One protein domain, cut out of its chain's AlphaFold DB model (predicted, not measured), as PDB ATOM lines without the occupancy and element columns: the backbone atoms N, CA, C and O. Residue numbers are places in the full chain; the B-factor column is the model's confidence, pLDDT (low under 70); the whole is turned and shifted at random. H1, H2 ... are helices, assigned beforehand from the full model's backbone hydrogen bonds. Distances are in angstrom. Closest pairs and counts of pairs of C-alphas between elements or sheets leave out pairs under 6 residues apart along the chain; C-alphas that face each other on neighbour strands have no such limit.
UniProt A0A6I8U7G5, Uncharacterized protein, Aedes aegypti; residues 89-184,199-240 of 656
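This is residues 89 to 184 and 199 to 240 of the 656 residues of an uncharacterized protein of Aedes aegypti (UniProt A0A6I8U7G5). H1 is the core of a small helical body, with H3, H4 and H5 packed on it. Long H6 runs past H5 and H2, and its residues 226 to 238 stick out as an arm. The printed part has 138 residues, six named helices, H1 to H6, and no named strand: all helix, only just compact, close to loose, radius of gyration of the C-alphas 17.0 A, spans 58 by 43 by 30 A.

H1, residues 89 to 107, 26.7 A long, begins at C-alpha 89 (-22.257, 12.994, -60.609). H2 is 116 to 124, H3 127 to 137, H4 143 to 147, H5 165 to 176. H6, 201 to 238, 54.3 A, has a kink of 35 degrees near 219 and ends at C-alpha 238 (-1.283, 50.478, -38.676).

H1, the hub, touches H3, closest C-alphas Leu 95 and Val 137, 5.8 A. Its residues 95 to 102 touch H4, Arg 99 and Val 146 closest, 5.8 A. Its residues 93 to 100 touch H5, Val 97 and Ala 175 closest, 5.4 A, at a shallow tilt of 27 degrees, opposite ways. H6 touches H5, Leu 176 and Arg 211 closest, 5.3 A, and H2, Leu 120 and Leu 210 closest, 7.0 A. Every O i to N i+4 pair is within hydrogen-bond range in H1 to H5, and 32 of 34 in H6.

Residues 185 to 198 are not printed; C-alphas 184 and 199 are 15.3 A apart. The link H4 to H5 is long. Forty residues are under pLDDT 70, among them 218 to 234.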
ATOM      1  N   GLU A  89     -22.522  11.782 -61.381       78.44
ATOM      2  CA  GLU A  89     -22.257  12.994 -60.609       78.44
ATOM      3  C   GLU A  89     -22.213  12.714 -59.101       78.44
ATOM      4  O   GLU A  89     -21.230  13.058 -58.446       78.44
ATOM      5  N   GLU A  90     -23.181  11.959 -58.570       79.19
ATOM      6  CA  GLU A  90     -23.141  11.440 -57.191       79.19
ATOM      7  C   GLU A  90     -21.863  10.622 -56.937       79.19
ATOM      8  O   GLU A  90     -21.201  10.791 -55.910       79.19
ATOM      9  N   GLY A  91     -21.475   9.769 -57.894       82.94
ATOM     10  CA  GLY A  91     -20.239   8.986 -57.831       82.94
ATOM     11  C   GLY A  91     -18.974   9.851 -57.787       82.94
ATOM     12  O   GLY A  91     -18.068   9.575 -56.998       82.94
ATOM     13  N   GLN A  92     -18.916  10.924 -58.580       86.06
ATOM     14  CA  GLN A  92     -17.805  11.882 -58.539       86.06
ATOM     15  C   GLN A  92     -17.786  12.685 -57.229       86.06
ATOM     16  O   GLN A  92     -16.715  12.875 -56.652       86.06
ATOM     17  N   ASN A  93     -18.940  13.088 -56.690       87.00
ATOM     18  CA  ASN A  93     -19.000  13.833 -55.427       87.00
ATOM     19  C   ASN A  93     -18.610  12.948 -54.223       87.00
ATOM     20  O   ASN A  93     -17.856  13.395 -53.353       87.00
ATOM     21  N   LEU A  94     -18.980  11.659 -54.220       88.31
ATOM     22  CA  LEU A  94     -18.432  10.672 -53.275       88.31
ATOM     23  C   LEU A  94     -16.914  10.516 -53.422       88.31
ATOM     24  O   LEU A  94     -16.201  10.453 -52.418       88.31
ATOM     25  N   LEU A  95     -16.402  10.478 -54.657       88.06
ATOM     26  CA  LEU A  95     -14.965  10.379 -54.914       88.06
ATOM     27  C   LEU A  95     -14.206  11.617 -54.407       88.06
ATOM     28  O   LEU A  95     -13.086  11.468 -53.918       88.06
ATOM     29  N   GLN A  96     -14.808  12.813 -54.420       88.12
ATOM     30  CA  GLN A  96     -14.229  14.006 -53.781       88.12
ATOM     31  C   GLN A  96     -14.181  13.886 -52.248       88.12
ATOM     32  O   GLN A  96     -13.157  14.217 -51.646       88.12
ATOM     33  N   VAL A  97     -15.231  13.360 -51.606       90.31
ATOM     34  CA  VAL A  97     -15.227  13.090 -50.152       90.31
ATOM     35  C   VAL A  97     -14.168  12.040 -49.794       90.31
ATOM     36  O   VAL A  97     -13.372  12.256 -48.878       90.31
ATOM     37  N   TYR A  98     -14.069  10.949 -50.559       91.38
ATOM     38  CA  TYR A  98     -13.021   9.940 -50.378       91.38
ATOM     39  C   TYR A  98     -11.611  10.520 -50.596       91.38
ATOM     40  O   TYR A  98     -10.715  10.297 -49.778       91.38
ATOM     41  N   ARG A  99     -11.416  11.342 -51.638       88.12
ATOM     42  CA  ARG A  99     -10.162  12.064 -51.922       88.12
ATOM     43  C   ARG A  99      -9.758  12.976 -50.768       88.12
ATOM     44  O   ARG A  99      -8.590  12.975 -50.380       88.12
ATOM     45  N   LEU A 100     -10.707  13.694 -50.172       89.12
ATOM     46  CA  LEU A 100     -10.465  14.522 -48.994       89.12
ATOM     47  C   LEU A 100     -10.049  13.678 -47.777       89.12
ATOM     48  O   LEU A 100      -9.069  14.015 -47.113       89.12
ATOM     49  N   ILE A 101     -10.714  12.548 -47.520       89.31
ATOM     50  CA  ILE A 101     -10.363  11.634 -46.419       89.31
ATOM     51  C   ILE A 101      -8.968  11.017 -46.618       89.31
ATOM     52  O   ILE A 101      -8.179  10.964 -45.666       89.31
ATOM     53  N   ARG A 102      -8.610  10.624 -47.848       87.12
ATOM     54  CA  ARG A 102      -7.249  10.172 -48.197       87.12
ATOM     55  C   ARG A 102      -6.225  11.279 -47.940       87.12
ATOM     56  O   ARG A 102      -5.254  11.052 -47.228       87.12
ATOM     57  N   VAL A 103      -6.468  12.502 -48.408       86.25
ATOM     58  CA  VAL A 103      -5.576  13.651 -48.161       86.25
ATOM     59  C   VAL A 103      -5.408  13.947 -46.659       86.25
ATOM     60  O   VAL A 103      -4.284  14.171 -46.206       86.25
ATOM     61  N   ILE A 104      -6.475  13.877 -45.859       86.38
ATOM     62  CA  ILE A 104      -6.404  14.064 -44.399       86.38
ATOM     63  C   ILE A 104      -5.584  12.949 -43.735       86.38
ATOM     64  O   ILE A 104      -4.678  13.244 -42.958       86.38
ATOM     65  N   THR A 105      -5.874  11.680 -44.034       85.69
ATOM     66  CA  THR A 105      -5.189  10.523 -43.418       85.69
ATOM     67  C   THR A 105      -3.717  10.410 -43.803       85.69
ATOM     68  O   THR A 105      -2.908   9.961 -42.992       85.69
ATOM     69  N   ILE A 106      -3.356  10.829 -45.017       82.75
ATOM     70  CA  ILE A 106      -1.983  10.778 -45.529       82.75
ATOM     71  C   ILE A 106      -1.145  11.941 -44.990       82.75
ATOM     72  O   ILE A 106       0.012  11.723 -44.627       82.75
ATOM     73  N   PHE A 107      -1.694  13.162 -44.934       79.88
ATOM     74  CA  PHE A 107      -0.896  14.373 -44.700       79.88
ATOM     75  C   PHE A 107      -1.124  15.082 -43.356       79.88
ATOM     76  O   PHE A 107      -0.233  15.823 -42.940       79.88
ATOM     77  N   ARG A 108      -2.248  14.886 -42.646       77.56
ATOM     78  CA  ARG A 108      -2.471  15.581 -41.362       77.56
ATOM     79  C   ARG A 108      -1.564  15.018 -40.274       77.56
ATOM     80  O   ARG A 108      -1.594  13.824 -39.977       77.56
ATOM     81  N   THR A 109      -0.814  15.886 -39.598       72.56
ATOM     82  CA  THR A 109      -0.108  15.476 -38.377       72.56
ATOM     83  C   THR A 109      -1.090  15.374 -37.195       72.56
ATOM     84  O   THR A 109      -1.898  16.282 -36.994       72.56
ATOM     85  N   PRO A 110      -1.075  14.285 -36.399       65.31
ATOM     86  CA  PRO A 110      -2.024  14.120 -35.298       65.31
ATOM     87  C   PRO A 110      -1.761  15.143 -34.185       65.31
ATOM     88  O   PRO A 110      -0.677  15.193 -33.593       65.31
ATOM     89  N   THR A 111      -2.770  15.959 -33.885       65.94
ATOM     90  CA  THR A 111      -2.710  16.999 -32.853       65.94
ATOM     91  C   THR A 111      -2.704  16.390 -31.447       65.94
ATOM     92  O   THR A 111      -3.298  15.346 -31.178       65.94
ATOM     93  N   LYS A 112      -2.019  17.050 -30.501       65.00
ATOM     94  CA  LYS A 112      -1.992  16.633 -29.080       65.00
ATOM     95  C   LYS A 112      -3.135  17.215 -28.240       65.00
ATOM     96  O   LYS A 112      -3.287  16.832 -27.084       65.00
ATOM     97  N   LYS A 113      -3.900  18.158 -28.795       69.44
ATOM     98  CA  LYS A 113      -5.114  18.729 -28.200       69.44
ATOM     99  C   LYS A 113      -6.297  18.279 -29.050       69.44
ATOM    100  O   LYS A 113      -6.271  18.503 -30.252       69.44
ATOM    101  N   LEU A 114      -7.316  17.684 -28.434       69.75
ATOM    102  CA  LEU A 114      -8.559  17.302 -29.106       69.75
ATOM    103  C   LEU A 114      -9.452  18.535 -29.294       69.75
ATOM    104  O   LEU A 114     -10.252  18.862 -28.418       69.75
ATOM    105  N   THR A 115      -9.313  19.226 -30.426       77.31
ATOM    106  CA  THR A 115     -10.282  20.262 -30.820       77.31
ATOM    107  C   THR A 115     -11.601  19.628 -31.283       77.31
ATOM    108  O   THR A 115     -11.669  18.427 -31.549       77.31
ATOM    109  N   LEU A 116     -12.667  20.426 -31.417       78.94
ATOM    110  CA  LEU A 116     -13.923  19.943 -32.007       78.94
ATOM    111  C   LEU A 116     -13.730  19.494 -33.468       78.94
ATOM    112  O   LEU A 116     -14.258  18.456 -33.861       78.94
ATOM    113  N   LEU A 117     -12.886  20.200 -34.231       81.69
ATOM    114  CA  LEU A 117     -12.475  19.781 -35.571       81.69
ATOM    115  C   LEU A 117     -11.754  18.423 -35.538       81.69
ATOM    116  O   LEU A 117     -12.046  17.567 -36.361       81.69
ATOM    117  N   ASP A 118     -10.874  18.167 -34.565       82.06
ATOM    118  CA  ASP A 118     -10.201  16.863 -34.444       82.06
ATOM    119  C   ASP A 118     -11.164  15.718 -34.076       82.06
ATOM    120  O   ASP A 118     -10.927  14.575 -34.471       82.06
ATOM    121  N   LYS A 119     -12.276  16.001 -33.377       86.06
ATOM    122  CA  LYS A 119     -13.360  15.020 -33.169       86.06
ATOM    123  C   LYS A 119     -14.066  14.688 -34.487       86.06
ATOM    124  O   LYS A 119     -14.184  13.507 -34.813       86.06
ATOM    125  N   LEU A 120     -14.454  15.706 -35.263       87.00
ATOM    126  CA  LEU A 120     -15.068  15.525 -36.584       87.00
ATOM    127  C   LEU A 120     -14.128  14.758 -37.518       87.00
ATOM    128  O   LEU A 120     -14.524  13.768 -38.123       87.00
ATOM    129  N   LEU A 121     -12.851  15.139 -37.580       87.62
ATOM    130  CA  LEU A 121     -11.841  14.452 -38.391       87.62
ATOM    131  C   LEU A 121     -11.658  12.988 -37.968       87.62
ATOM    132  O   LEU A 121     -11.515  12.123 -38.829       87.62
ATOM    133  N   LYS A 122     -11.711  12.676 -36.666       88.56
ATOM    134  CA  LYS A 122     -11.678  11.292 -36.161       88.56
ATOM    135  C   LYS A 122     -12.908  10.477 -36.597       88.56
ATOM    136  O   LYS A 122     -12.766   9.276 -36.819       88.56
ATOM    137  N   ARG A 123     -14.087  11.098 -36.749       87.75
ATOM    138  CA  ARG A 123     -15.262  10.464 -37.379       87.75
ATOM    139  C   ARG A 123     -15.069  10.309 -38.896       87.75
ATOM    140  O   ARG A 123     -15.216   9.211 -39.415       87.75
ATOM    141  N   LEU A 124     -14.661  11.371 -39.591       88.06
ATOM    142  CA  LEU A 124     -14.483  11.420 -41.051       88.06
ATOM    143  C   LEU A 124     -13.394  10.450 -41.563       88.06
ATOM    144  O   LEU A 124     -13.480   9.933 -42.669       88.06
ATOM    145  N   THR A 125     -12.363  10.179 -40.759       87.88
ATOM    146  CA  THR A 125     -11.255   9.256 -41.100       87.88
ATOM    147  C   THR A 125     -11.442   7.827 -40.572       87.88
ATOM    148  O   THR A 125     -10.574   6.974 -40.768       87.88
ATOM    149  N   LYS A 126     -12.574   7.531 -39.926       91.31
ATOM    150  CA  LYS A 126     -12.936   6.210 -39.388       91.31
ATOM    151  C   LYS A 126     -12.879   5.142 -40.488       91.31
ATOM    152  O   LYS A 126     -13.494   5.300 -41.538       91.31
ATOM    153  N   GLN A 127     -12.178   4.032 -40.235       85.50
ATOM    154  CA  GLN A 127     -11.939   2.999 -41.254       85.50
ATOM    155  C   GLN A 127     -13.243   2.459 -41.866       85.50
ATOM    156  O   GLN A 127     -13.356   2.408 -43.079       85.50
ATOM    157  N   SER A 128     -14.273   2.193 -41.056       88.25
ATOM    158  CA  SER A 128     -15.563   1.698 -41.563       88.25
ATOM    159  C   SER A 128     -16.290   2.676 -42.494       88.25
ATOM    160  O   SER A 128     -17.142   2.247 -43.264       88.25
ATOM    161  N   LEU A 129     -16.006   3.982 -42.409       88.06
ATOM    162  CA  LEU A 129     -16.530   4.978 -43.346       88.06
ATOM    163  C   LEU A 129     -15.733   4.939 -44.657       88.06
ATOM    164  O   LEU A 129     -16.319   4.966 -45.734       88.06
ATOM    165  N   GLN A 130     -14.404   4.813 -44.565       89.19
ATOM    166  CA  GLN A 130     -13.532   4.643 -45.729       89.19
ATOM    167  C   GLN A 130     -13.854   3.366 -46.510       89.19
ATOM    168  O   GLN A 130     -13.927   3.430 -47.731       89.19
ATOM    169  N   ASP A 131     -14.083   2.241 -45.830       87.94
ATOM    170  CA  ASP A 131     -14.389   0.955 -46.467       87.94
ATOM    171  C   ASP A 131     -15.715   1.030 -47.255       87.94
ATOM    172  O   ASP A 131     -15.756   0.697 -48.436       87.94
ATOM    173  N   GLN A 132     -16.775   1.577 -46.643       85.94
ATOM    174  CA  GLN A 132     -18.070   1.801 -47.307       85.94
ATOM    175  C   GLN A 132     -17.983   2.797 -48.474       85.94
ATOM    176  O   GLN A 132     -18.659   2.622 -49.485       85.94
ATOM    177  N   LEU A 133     -17.156   3.844 -48.355       87.81
ATOM    178  CA  LEU A 133     -16.906   4.765 -49.464       87.81
ATOM    179  C   LEU A 133     -16.146   4.070 -50.601       87.81
ATOM    180  O   LEU A 133     -16.517   4.264 -51.752       87.81
ATOM    181  N   VAL A 134     -15.136   3.244 -50.303       89.38
ATOM    182  CA  VAL A 134     -14.375   2.474 -51.304       89.38
ATOM    183  C   VAL A 134     -15.287   1.547 -52.100       89.38
ATOM    184  O   VAL A 134     -15.228   1.583 -53.328       89.38
ATOM    185  N   ASP A 135     -16.159   0.780 -51.441       87.62
ATOM    186  CA  ASP A 135     -17.097  -0.122 -52.126       87.62
ATOM    187  C   ASP A 135     -18.013   0.629 -53.116       87.62
ATOM    188  O   ASP A 135     -18.375   0.078 -54.156       87.62
ATOM    189  N   LEU A 136     -18.320   1.908 -52.858       85.00
ATOM    190  CA  LEU A 136     -19.057   2.775 -53.783       85.00
ATOM    191  C   LEU A 136     -18.190   3.412 -54.878       85.00
ATOM    192  O   LEU A 136     -18.582   3.423 -56.046       85.00
ATOM    193  N   VAL A 137     -17.031   3.980 -54.526       89.19
ATOM    194  CA  VAL A 137     -16.229   4.777 -55.472       89.19
ATOM    195  C   VAL A 137     -15.268   3.947 -56.319       89.19
ATOM    196  O   VAL A 137     -14.795   4.448 -57.333       89.19
ATOM    197  N   CYS A 138     -15.020   2.672 -55.995       85.62
ATOM    198  CA  CYS A 138     -14.083   1.803 -56.726       85.62
ATOM    199  C   CYS A 138     -14.474   1.472 -58.183       85.62
ATOM    200  O   CYS A 138     -13.785   0.699 -58.855       85.62
ATOM    201  N   HIS A 139     -15.586   2.016 -58.683       84.50
ATOM    202  CA  HIS A 139     -16.035   1.910 -60.078       84.50
ATOM    203  C   HIS A 139     -16.126   3.275 -60.791       84.50
ATOM    204  O   HIS A 139     -16.465   3.329 -61.979       84.50
ATOM    205  N   VAL A 140     -15.823   4.368 -60.082       86.88
ATOM    206  CA  VAL A 140     -15.843   5.747 -60.585       86.88
ATOM    207  C   VAL A 140     -14.508   6.056 -61.264       86.88
ATOM    208  O   VAL A 140     -13.442   5.835 -60.692       86.88
ATOM    209  N   ASP A 141     -14.559   6.571 -62.494       85.12
ATOM    210  CA  ASP A 141     -13.354   6.918 -63.253       85.12
ATOM    211  C   ASP A 141     -12.551   8.007 -62.504       85.12
ATOM    212  O   ASP A 141     -13.072   9.092 -62.228       85.12
ATOM    213  N   GLY A 142     -11.293   7.698 -62.160       83.56
ATOM    214  CA  GLY A 142     -10.426   8.531 -61.310       83.56
ATOM    215  C   GLY A 142     -10.215   7.995 -59.884       83.56
ATOM    216  O   GLY A 142      -9.455   8.593 -59.120       83.56
ATOM    217  N   TYR A 143     -10.844   6.873 -59.513       89.31
ATOM    218  CA  TYR A 143     -10.626   6.214 -58.222       89.31
ATOM    219  C   TYR A 143      -9.175   5.765 -58.014       89.31
ATOM    220  O   TYR A 143      -8.614   5.993 -56.941       89.31
ATOM    221  N   GLU A 144      -8.547   5.163 -59.026       87.06
ATOM    222  CA  GLU A 144      -7.186   4.631 -58.927       87.06
ATOM    223  C   GLU A 144      -6.175   5.723 -58.552       87.06
ATOM    224  O   GLU A 144      -5.338   5.504 -57.683       87.06
ATOM    225  N   GLU A 145      -6.321   6.937 -59.093       85.06
ATOM    226  CA  GLU A 145      -5.487   8.102 -58.751       85.06
ATOM    227  C   GLU A 145      -5.573   8.494 -57.266       85.06
ATOM    228  O   GLU A 145      -4.648   9.090 -56.717       85.06
ATOM    229  N   VAL A 146      -6.703   8.193 -56.618       84.00
ATOM    230  CA  VAL A 146      -7.007   8.525 -55.217       84.00
ATOM    231  C   VAL A 146      -6.650   7.367 -54.278       84.00
ATOM    232  O   VAL A 146      -6.224   7.581 -53.136       84.00
ATOM    233  N   ALA A 147      -6.767   6.133 -54.766       85.81
ATOM    234  CA  ALA A 147      -6.257   4.942 -54.102       85.81
ATOM    235  C   ALA A 147      -4.717   4.948 -54.064       85.81
ATOM    236  O   ALA A 147      -4.147   4.714 -53.002       85.81
ATOM    237  N   GLU A 148      -4.050   5.315 -55.162       85.00
ATOM    238  CA  GLU A 148      -2.585   5.424 -55.284       85.00
ATOM    239  C   GLU A 148      -1.994   6.716 -54.672       85.00
ATOM    240  O   GLU A 148      -0.795   6.972 -54.796       85.00
ATOM    241  N   LEU A 149      -2.792   7.531 -53.964       80.75
ATOM    242  CA  LEU A 149      -2.252   8.616 -53.136       80.75
ATOM    243  C   LEU A 149      -1.361   8.045 -52.021       80.75
ATOM    244  O   LEU A 149      -1.837   7.386 -51.095       80.75
ATOM    245  N   ASP A 150      -0.074   8.375 -52.088       75.69
ATOM    246  CA  ASP A 150       0.956   7.998 -51.118       75.69
ATOM    247  C   ASP A 150       1.558   9.227 -50.418       75.69
ATOM    248  O   ASP A 150       1.495  10.362 -50.908       75.69
ATOM    249  N   GLN A 151       2.214   9.002 -49.274       62.50
ATOM    250  CA  GLN A 151       3.060  10.028 -48.660       62.50
ATOM    251  C   GLN A 151       4.261  10.323 -49.570       62.50
ATOM    252  O   GLN A 151       5.143   9.485 -49.765       62.50
ATOM    253  N   GLY A 152       4.313  11.547 -50.107       60.59
ATOM    254  CA  GLY A 152       5.455  12.035 -50.878       60.59
ATOM    255  C   GLY A 152       6.769  12.053 -50.071       60.59
ATOM    256  O   GLY A 152       6.749  11.911 -48.848       60.59
ATOM    257  N   PRO A 153       7.931  12.251 -50.732       54.53
ATOM    258  CA  PRO A 153       9.245  12.097 -50.107       54.53
ATOM    259  C   PRO A 153       9.390  12.848 -48.767       54.53
ATOM    260  O   PRO A 153       9.188  14.070 -48.726       54.53
ATOM    261  N   PRO A 154       9.764  12.155 -47.670       51.53
ATOM    262  CA  PRO A 154       9.760  12.738 -46.333       51.53
ATOM    263  C   PRO A 154      10.744  13.907 -46.243       51.53
ATOM    264  O   PRO A 154      11.940  13.759 -46.488       51.53
ATOM    265  N   GLY A 155      10.219  15.079 -45.882       49.28
ATOM    266  CA  GLY A 155      10.953  16.347 -45.842       49.28
ATOM    267  C   GLY A 155      10.375  17.424 -46.763       49.28
ATOM    268  O   GLY A 155      10.590  18.608 -46.504       49.28
ATOM    269  N   ILE A 156       9.580  17.059 -47.776       49.84
ATOM    270  CA  ILE A 156       8.799  18.039 -48.540       49.84
ATOM    271  C   ILE A 156       7.559  18.417 -47.721       49.84
ATOM    272  O   ILE A 156       6.530  17.748 -47.790       49.84
ATOM    273  N   LYS A 157       7.634  19.524 -46.973       53.00
ATOM    274  CA  LYS A 157       6.421  20.251 -46.579       53.00
ATOM    275  C   LYS A 157       5.788  20.838 -47.841       53.00
ATOM    276  O   LYS A 157       6.229  21.880 -48.323       53.00
ATOM    277  N   LEU A 158       4.777  20.162 -48.385       54.16
ATOM    278  CA  LEU A 158       3.789  20.849 -49.209       54.16
ATOM    279  C   LEU A 158       2.972  21.758 -48.284       54.16
ATOM    280  O   LEU A 158       2.626  21.352 -47.175       54.16
ATOM    281  N   ASP A 159       2.678  22.972 -48.741       54.12
ATOM    282  CA  ASP A 159       1.792  23.904 -48.042       54.12
ATOM    283  C   ASP A 159       0.340  23.444 -48.240       54.12
ATOM    284  O   ASP A 159      -0.358  23.847 -49.172       54.12
ATOM    285  N   LEU A 160      -0.054  22.453 -47.440       64.44
ATOM    286  CA  LEU A 160      -1.339  21.779 -47.535       64.44
ATOM    287  C   LEU A 160      -2.334  22.421 -46.575       64.44
ATOM    288  O   LEU A 160      -2.105  22.490 -45.369       64.44
ATOM    289  N   PHE A 161      -3.506  22.759 -47.112       72.62
ATOM    290  CA  PHE A 161      -4.673  23.266 -46.380       72.62
ATOM    291  C   PHE A 161      -5.121  22.385 -45.193       72.62
ATOM    292  O   PHE A 161      -5.949  22.804 -44.398       72.62
ATOM    293  N   VAL A 162      -4.582  21.169 -45.082       73.06
ATOM    294  CA  VAL A 162      -4.846  20.166 -44.046       73.06
ATOM    295  C   VAL A 162      -4.278  20.558 -42.672       73.06
ATOM    296  O   VAL A 162      -4.814  20.117 -41.655       73.06
ATOM    297  N   ASP A 163      -3.226  21.383 -42.616       75.88
ATOM    298  CA  ASP A 163      -2.695  21.928 -41.352       75.88
ATOM    299  C   ASP A 163      -3.424  23.227 -40.921       75.88
ATOM    300  O   ASP A 163      -3.364  23.609 -39.753       75.88
ATOM    301  N   ASP A 164      -4.165  23.877 -41.830       79.31
ATOM    302  CA  ASP A 164      -5.003  25.056 -41.560       79.31
ATOM    303  C   ASP A 164      -6.424  24.613 -41.140       79.31
ATOM    304  O   ASP A 164      -7.152  24.022 -41.941       79.31
ATOM    305  N   PRO A 165      -6.870  24.879 -39.896       78.38
ATOM    306  CA  PRO A 165      -8.172  24.413 -39.423       78.38
ATOM    307  C   PRO A 165      -9.360  25.098 -40.119       78.38
ATOM    308  O   PRO A 165     -10.428  24.493 -40.207       78.38
ATOM    309  N   GLY A 166      -9.193  26.328 -40.616       75.38
ATOM    310  CA  GLY A 166     -10.233  27.066 -41.334       75.38
ATOM    311  C   GLY A 166     -10.418  26.529 -42.749       75.38
ATOM    312  O   GLY A 166     -11.523  26.135 -43.127       75.38
ATOM    313  N   ARG A 167      -9.321  26.431 -43.508       79.88
ATOM    314  CA  ARG A 167      -9.353  25.892 -44.881       79.88
ATOM    315  C   ARG A 167      -9.754  24.420 -44.911       79.88
ATOM    316  O   ARG A 167     -10.497  24.022 -45.806       79.88
ATOM    317  N   LEU A 168      -9.316  23.618 -43.936       83.94
ATOM    318  CA  LEU A 168      -9.728  22.219 -43.830       83.94
ATOM    319  C   LEU A 168     -11.226  22.075 -43.537       83.94
ATOM    320  O   LEU A 168     -11.887  21.281 -44.204       83.94
ATOM    321  N   LEU A 169     -11.781  22.848 -42.596       84.31
ATOM    322  CA  LEU A 169     -13.220  22.802 -42.322       84.31
ATOM    323  C   LEU A 169     -14.035  23.223 -43.554       84.31
ATOM    324  O   LEU A 169     -14.977  22.527 -43.925       84.31
ATOM    325  N   PHE A 170     -13.623  24.290 -44.244       82.00
ATOM    326  CA  PHE A 170     -14.285  24.742 -45.470       82.00
ATOM    327  C   PHE A 170     -14.233  23.690 -46.595       82.00
ATOM    328  O   PHE A 170     -15.228  23.475 -47.287       82.00
ATOM    329  N   ALA A 171     -13.109  22.981 -46.754       84.12
ATOM    330  CA  ALA A 171     -12.993  21.876 -47.708       84.12
ATOM    331  C   ALA A 171     -13.930  20.701 -47.365       84.12
ATOM    332  O   ALA A 171     -14.557  20.137 -48.262       84.12
ATOM    333  N   ILE A 172     -14.074  20.370 -46.075       87.75
ATOM    334  CA  ILE A 172     -15.004  19.338 -45.583       87.75
ATOM    335  C   ILE A 172     -16.452  19.733 -45.865       87.75
ATOM    336  O   ILE A 172     -17.194  18.938 -46.437       87.75
ATOM    337  N   GLN A 173     -16.838  20.969 -45.545       87.81
ATOM    338  CA  GLN A 173     -18.173  21.479 -45.861       87.81
ATOM    339  C   GLN A 173     -18.452  21.452 -47.361       87.81
ATOM    340  O   GLN A 173     -19.507  20.982 -47.768       87.81
ATOM    341  N   ARG A 174     -17.513  21.915 -48.197       85.56
ATOM    342  CA  ARG A 174     -17.685  21.909 -49.657       85.56
ATOM    343  C   ARG A 174     -17.887  20.493 -50.202       85.56
ATOM    344  O   ARG A 174     -18.719  20.315 -51.080       85.56
ATOM    345  N   ALA A 175     -17.150  19.507 -49.691       87.38
ATOM    346  CA  ALA A 175     -17.272  18.123 -50.141       87.38
ATOM    347  C   ALA A 175     -18.569  17.451 -49.649       87.38
ATOM    348  O   ALA A 175     -19.215  16.746 -50.417       87.38
ATOM    349  N   LEU A 176     -18.982  17.688 -48.397       89.81
ATOM    350  CA  LEU A 176     -20.181  17.067 -47.813       89.81
ATOM    351  C   LEU A 176     -21.493  17.753 -48.230       89.81
ATOM    352  O   LEU A 176     -22.500  17.071 -48.394       89.81
ATOM    353  N   ASN A 177     -21.494  19.072 -48.451       87.56
ATOM    354  CA  ASN A 177     -22.655  19.805 -48.975       87.56
ATOM    355  C   ASN A 177     -22.856  19.600 -50.495       87.56
ATOM    356  O   ASN A 177     -23.875  20.025 -51.025       87.56
ATOM    357  N   ALA A 178     -21.908  18.961 -51.196       85.88
ATOM    358  CA  ALA A 178     -22.045  18.551 -52.601       85.88
ATOM    359  C   ALA A 178     -22.684  17.154 -52.773       85.88
ATOM    360  O   ALA A 178     -22.836  16.673 -53.896       85.88
ATOM    361  N   LEU A 179     -23.038  16.478 -51.676       85.12
ATOM    362  CA  LEU A 179     -23.792  15.227 -51.699       85.12
ATOM    363  C   LEU A 179     -25.279  15.511 -51.440       85.12
ATOM    364  O   LEU A 179     -25.613  16.139 -50.434       85.12
ATOM    365  N   ASP A 180     -26.169  14.987 -52.290       80.94
ATOM    366  CA  ASP A 180     -27.613  14.974 -52.016       80.94
ATOM    367  C   ASP A 180     -27.935  13.923 -50.938       80.94
ATOM    368  O   ASP A 180     -28.184  12.745 -51.209       80.94
ATOM    369  N   LEU A 181     -27.833  14.356 -49.681       78.00
ATOM    370  CA  LEU A 181     -28.004  13.526 -48.489       78.00
ATOM    371  C   LEU A 181     -29.377  13.693 -47.831       78.00
ATOM    372  O   LEU A 181     -29.614  13.060 -46.798       78.00
ATOM    373  N   ASP A 182     -30.264  14.541 -48.351       75.44
ATOM    374  CA  ASP A 182     -31.487  14.919 -47.642       75.44
ATOM    375  C   ASP A 182     -32.636  13.917 -47.863       75.44
ATOM    376  O   ASP A 182     -32.801  13.304 -48.917       75.44
ATOM    377  N   GLU A 183     -33.407  13.663 -46.802       60.00
ATOM    378  CA  GLU A 183     -34.405  12.589 -46.793       60.00
ATOM    379  C   GLU A 183     -35.737  13.093 -47.354       60.00
ATOM    380  O   GLU A 183     -36.559  13.648 -46.627       60.00
ATOM    381  N   TYR A 184     -35.936  12.914 -48.662       54.78
ATOM    382  CA  TYR A 184     -37.167  13.318 -49.343       54.78
ATOM    383  C   TYR A 184     -38.419  12.691 -48.709       54.78
ATOM    384  O   TYR A 184     -38.564  11.466 -48.647       54.78
ATOM    385  N   VAL A 199     -30.163   1.321 -50.300       60.12
ATOM    386  CA  VAL A 199     -29.139   0.290 -50.050       60.12
ATOM    387  C   VAL A 199     -28.057   0.802 -49.085       60.12
ATOM    388  O   VAL A 199     -27.514   0.021 -48.312       60.12
ATOM    389  N   HIS A 200     -27.786   2.113 -49.070       72.12
ATOM    390  CA  HIS A 200     -26.669   2.720 -48.329       72.12
ATOM    391  C   HIS A 200     -27.129   3.658 -47.201       72.12
ATOM    392  O   HIS A 200     -26.419   4.596 -46.837       72.12
ATOM    393  N   LYS A 201     -28.325   3.422 -46.635       74.12
ATOM    394  CA  LYS A 201     -28.956   4.330 -45.656       74.12
ATOM    395  C   LYS A 201     -28.071   4.642 -44.439       74.12
ATOM    396  O   LYS A 201     -28.075   5.779 -43.976       74.12
ATOM    397  N   GLU A 202     -27.303   3.671 -43.946       79.69
ATOM    398  CA  GLU A 202     -26.402   3.859 -42.799       79.69
ATOM    399  C   GLU A 202     -25.242   4.816 -43.127       79.69
ATOM    400  O   GLU A 202     -25.000   5.764 -42.379       79.69
ATOM    401  N   LEU A 203     -24.597   4.644 -44.289       83.69
ATOM    402  CA  LEU A 203     -23.565   5.557 -44.791       83.69
ATOM    403  C   LEU A 203     -24.114   6.976 -44.993       83.69
ATOM    404  O   LEU A 203     -23.470   7.946 -44.601       83.69
ATOM    405  N   CYS A 204     -25.309   7.103 -45.574       83.25
ATOM    406  CA  CYS A 204     -25.941   8.404 -45.806       83.25
ATOM    407  C   CYS A 204     -26.261   9.118 -44.488       83.25
ATOM    408  O   CYS A 204     -26.085  10.329 -44.395       83.25
ATOM    409  N   GLY A 205     -26.669   8.369 -43.458       82.62
ATOM    410  CA  GLY A 205     -26.833   8.880 -42.098       82.62
ATOM    411  C   GLY A 205     -25.518   9.389 -41.502       82.62
ATOM    412  O   GLY A 205     -25.458  10.536 -41.070       82.62
ATOM    413  N   GLU A 206     -24.445   8.587 -41.541       86.38
ATOM    414  CA  GLU A 206     -23.140   9.007 -40.999       86.38
ATOM    415  C   GLU A 206     -22.558  10.213 -41.767       86.38
ATOM    416  O   GLU A 206     -22.021  11.128 -41.143       86.38
ATOM    417  N   LEU A 207     -22.732  10.285 -43.094       88.00
ATOM    418  CA  LEU A 207     -22.334  11.446 -43.905       88.00
ATOM    419  C   LEU A 207     -23.197  12.692 -43.638       88.00
ATOM    420  O   LEU A 207     -22.651  13.796 -43.618       88.00
ATOM    421  N   ARG A 208     -24.507  12.543 -43.390       87.94
ATOM    422  CA  ARG A 208     -25.403  13.658 -43.025       87.94
ATOM    423  C   ARG A 208     -25.050  14.222 -41.648       87.94
ATOM    424  O   ARG A 208     -24.898  15.430 -41.514       87.94
ATOM    425  N   GLU A 209     -24.808  13.364 -40.655       89.00
ATOM    426  CA  GLU A 209     -24.302  13.802 -39.344       89.00
ATOM    427  C   GLU A 209     -22.970  14.559 -39.470       89.00
ATOM    428  O   GLU A 209     -22.800  15.613 -38.864       89.00
ATOM    429  N   LEU A 210     -22.039  14.065 -40.294       90.56
ATOM    430  CA  LEU A 210     -20.753  14.725 -40.551       90.56
ATOM    431  C   LEU A 210     -20.905  16.081 -41.259       90.56
ATOM    432  O   LEU A 210     -20.172  17.023 -40.945       90.56
ATOM    433  N   ARG A 211     -21.854  16.196 -42.199       91.62
ATOM    434  CA  ARG A 211     -22.213  17.448 -42.883       91.62
ATOM    435  C   ARG A 211     -22.725  18.475 -41.875       91.62
ATOM    436  O   ARG A 211     -22.266  19.617 -41.851       91.62
ATOM    437  N   ASP A 212     -23.646  18.047 -41.022       87.38
ATOM    438  CA  ASP A 212     -24.339  18.919 -40.083       87.38
ATOM    439  C   ASP A 212     -23.413  19.317 -38.909       87.38
ATOM    440  O   ASP A 212     -23.401  20.486 -38.515       87.38
ATOM    441  N   GLU A 213     -22.526  18.423 -38.440       88.31
ATOM    442  CA  GLU A 213     -21.406  18.765 -37.541       88.31
ATOM    443  C   GLU A 213     -20.456  19.801 -38.178       88.31
ATOM    444  O   GLU A 213     -20.076  20.775 -37.523       88.31
ATOM    445  N   ALA A 214     -20.081  19.640 -39.454       87.06
ATOM    446  CA  ALA A 214     -19.183  20.575 -40.140       87.06
ATOM    447  C   ALA A 214     -19.810  21.974 -40.285       87.06
ATOM    448  O   ALA A 214     -19.150  22.986 -40.029       87.06
ATOM    449  N   ASN A 215     -21.095  22.032 -40.639       85.12
ATOM    450  CA  ASN A 215     -21.855  23.275 -40.758       85.12
ATOM    451  C   ASN A 215     -22.090  23.948 -39.388       85.12
ATOM    452  O   ASN A 215     -22.012  25.174 -39.285       85.12
ATOM    453  N   ALA A 216     -22.282  23.179 -38.311       84.56
ATOM    454  CA  ALA A 216     -22.357  23.719 -36.951       84.56
ATOM    455  C   ALA A 216     -21.021  24.332 -36.484       84.56
ATOM    456  O   ALA A 216     -21.006  25.387 -35.846       84.56
ATOM    457  N   LEU A 217     -19.887  23.708 -36.830       79.38
ATOM    458  CA  LEU A 217     -18.553  24.219 -36.494       79.38
ATOM    459  C   LEU A 217     -18.151  25.454 -37.307       79.38
ATOM    460  O   LEU A 217     -17.351  26.264 -36.830       79.38
ATOM    461  N   SER A 218     -18.692  25.635 -38.515       67.69
ATOM    462  CA  SER A 218     -18.270  26.737 -39.380       67.69
ATOM    463  C   SER A 218     -18.776  28.094 -38.917       67.69
ATOM    464  O   SER A 218     -18.061  29.074 -39.073       67.69
ATOM    465  N   VAL A 219     -19.967  28.186 -38.318       62.81
ATOM    466  CA  VAL A 219     -20.526  29.470 -37.855       62.81
ATOM    467  C   VAL A 219     -19.589  30.202 -36.870       62.81
ATOM    468  O   VAL A 219     -19.248  31.356 -37.145       62.81
ATOM    469  N   PRO A 220     -19.098  29.589 -35.771       61.59
ATOM    470  CA  PRO A 220     -18.120  30.242 -34.900       61.59
ATOM    471  C   PRO A 220     -16.730  30.368 -35.543       61.59
ATOM    472  O   PRO A 220     -16.054  31.374 -35.320       61.59
ATOM    473  N   LEU A 221     -16.289  29.398 -36.357       60.75
ATOM    474  CA  LEU A 221     -14.941  29.432 -36.938       60.75
ATOM    475  C   LEU A 221     -14.799  30.500 -38.036       60.75
ATOM    476  O   LEU A 221     -13.787  31.190 -38.068       60.75
ATOM    477  N   ILE A 222     -15.819  30.700 -38.877       56.22
ATOM    478  CA  ILE A 222     -15.879  31.774 -39.885       56.22
ATOM    479  C   ILE A 222     -15.917  33.140 -39.199       56.22
ATOM    480  O   ILE A 222     -15.212  34.049 -39.630       56.22
ATOM    481  N   LYS A 223     -16.674  33.290 -38.101       62.53
ATOM    482  CA  LYS A 223     -16.665  34.529 -37.307       62.53
ATOM    483  C   LYS A 223     -15.272  34.815 -36.737       62.53
ATOM    484  O   LYS A 223     -14.778  35.927 -36.900       62.53
ATOM    485  N   LYS A 224     -14.589  33.810 -36.175       67.38
ATOM    486  CA  LYS A 224     -13.210  33.961 -35.679       67.38
ATOM    487  C   LYS A 224     -12.187  34.218 -36.800       67.38
ATOM    488  O   LYS A 224     -11.295  35.038 -36.613       67.38
ATOM    489  N   HIS A 225     -12.329  33.583 -37.967       56.34
ATOM    490  CA  HIS A 225     -11.454  33.811 -39.126       56.34
ATOM    491  C   HIS A 225     -11.620  35.230 -39.683       56.34
ATOM    492  O   HIS A 225     -10.630  35.946 -39.793       56.34
ATOM    493  N   ARG A 226     -12.863  35.687 -39.904       56.16
ATOM    494  CA  ARG A 226     -13.158  37.069 -40.322       56.16
ATOM    495  C   ARG A 226     -12.615  38.101 -39.336       56.16
ATOM    496  O   ARG A 226     -12.065  39.106 -39.766       56.16
ATOM    497  N   VAL A 227     -12.737  37.862 -38.026       62.88
ATOM    498  CA  VAL A 227     -12.157  38.755 -37.007       62.88
ATOM    499  C   VAL A 227     -10.629  38.790 -37.104       62.88
ATOM    500  O   VAL A 227     -10.063  39.877 -37.049       62.88
ATOM    501  N   TYR A 228      -9.947  37.659 -37.331       64.31
ATOM    502  CA  TYR A 228      -8.498  37.672 -37.574       64.31
ATOM    503  C   TYR A 228      -8.098  38.319 -38.907       64.31
ATOM    504  O   TYR A 228      -7.076  38.994 -38.940       64.31
ATOM    505  N   GLU A 229      -8.877  38.167 -39.979       58.97
ATOM    506  CA  GLU A 229      -8.631  38.845 -41.261       58.97
ATOM    507  C   GLU A 229      -8.796  40.361 -41.126       58.97
ATOM    508  O   GLU A 229      -7.896  41.106 -41.506       58.97
ATOM    509  N   ILE A 230      -9.879  40.825 -40.492       58.66
ATOM    510  CA  ILE A 230     -10.090  42.245 -40.174       58.66
ATOM    511  C   ILE A 230      -8.946  42.760 -39.292       58.66
ATOM    512  O   ILE A 230      -8.345  43.777 -39.617       58.66
ATOM    513  N   LYS A 231      -8.575  42.035 -38.227       67.19
ATOM    514  CA  LYS A 231      -7.469  42.401 -37.325       67.19
ATOM    515  C   LYS A 231      -6.109  42.420 -38.036       67.19
ATOM    516  O   LYS A 231      -5.275  43.265 -37.723       67.19
ATOM    517  N   ALA A 232      -5.892  41.553 -39.026       67.25
ATOM    518  CA  ALA A 232      -4.697  41.554 -39.864       67.25
ATOM    519  C   ALA A 232      -4.675  42.728 -40.858       67.25
ATOM    520  O   ALA A 232      -3.633  43.359 -40.998       67.25
ATOM    521  N   MET A 233      -5.803  43.066 -41.495       63.41
ATOM    522  CA  MET A 233      -5.921  44.234 -42.383       63.41
ATOM    523  C   MET A 233      -5.760  45.553 -41.616       63.41
ATOM    524  O   MET A 233      -5.015  46.430 -42.046       63.41
ATOM    525  N   VAL A 234      -6.405  45.665 -40.450       63.50
ATOM    526  CA  VAL A 234      -6.246  46.782 -39.504       63.50
ATOM    527  C   VAL A 234      -4.783  46.930 -39.112       63.50
ATOM    528  O   VAL A 234      -4.211  48.003 -39.285       63.50
ATOM    529  N   LYS A 235      -4.147  45.844 -38.655       71.50
ATOM    530  CA  LYS A 235      -2.731  45.873 -38.292       71.50
ATOM    531  C   LYS A 235      -1.837  46.226 -39.483       71.50
ATOM    532  O   LYS A 235      -0.904  46.992 -39.306       71.50
ATOM    533  N   GLN A 236      -2.108  45.708 -40.680       66.88
ATOM    534  CA  GLN A 236      -1.321  46.022 -41.873       66.88
ATOM    535  C   GLN A 236      -1.377  47.517 -42.216       66.88
ATOM    536  O   GLN A 236      -0.358  48.069 -42.613       66.88
ATOM    537  N   ALA A 237      -2.528  48.173 -42.029       61.59
ATOM    538  CA  ALA A 237      -2.641  49.620 -42.195       61.59
ATOM    539  C   ALA A 237      -1.883  50.386 -41.093       61.59
ATOM    540  O   ALA A 237      -1.169  51.344 -41.388       61.59
ATOM    541  N   LEU A 238      -1.965  49.910 -39.846       61.41
ATOM    542  CA  LEU A 238      -1.283  50.478 -38.676       61.41
ATOM    543  C   LEU A 238       0.253  50.364 -38.773       61.41
ATOM    544  O   LEU A 238       0.960  51.321 -38.483       61.41
ATOM    545  N   ASP A 239       0.763  49.233 -39.268       64.81
ATOM    546  CA  ASP A 239       2.187  48.960 -39.531       64.81
ATOM    547  C   ASP A 239       2.734  49.708 -40.781       64.81
ATOM    548  O   ASP A 239       3.900  49.525 -41.138       64.81
ATOM    549  N   SER A 240       1.913  50.508 -41.480       63.72
ATOM    550  CA  SER A 240       2.263  51.153 -42.764       63.72
ATOM    551  C   SER A 240       2.221  52.688 -42.766       63.72
ATOM    552  O   SER A 240       2.286  53.288 -43.835       63.72
TER     553      SER A 240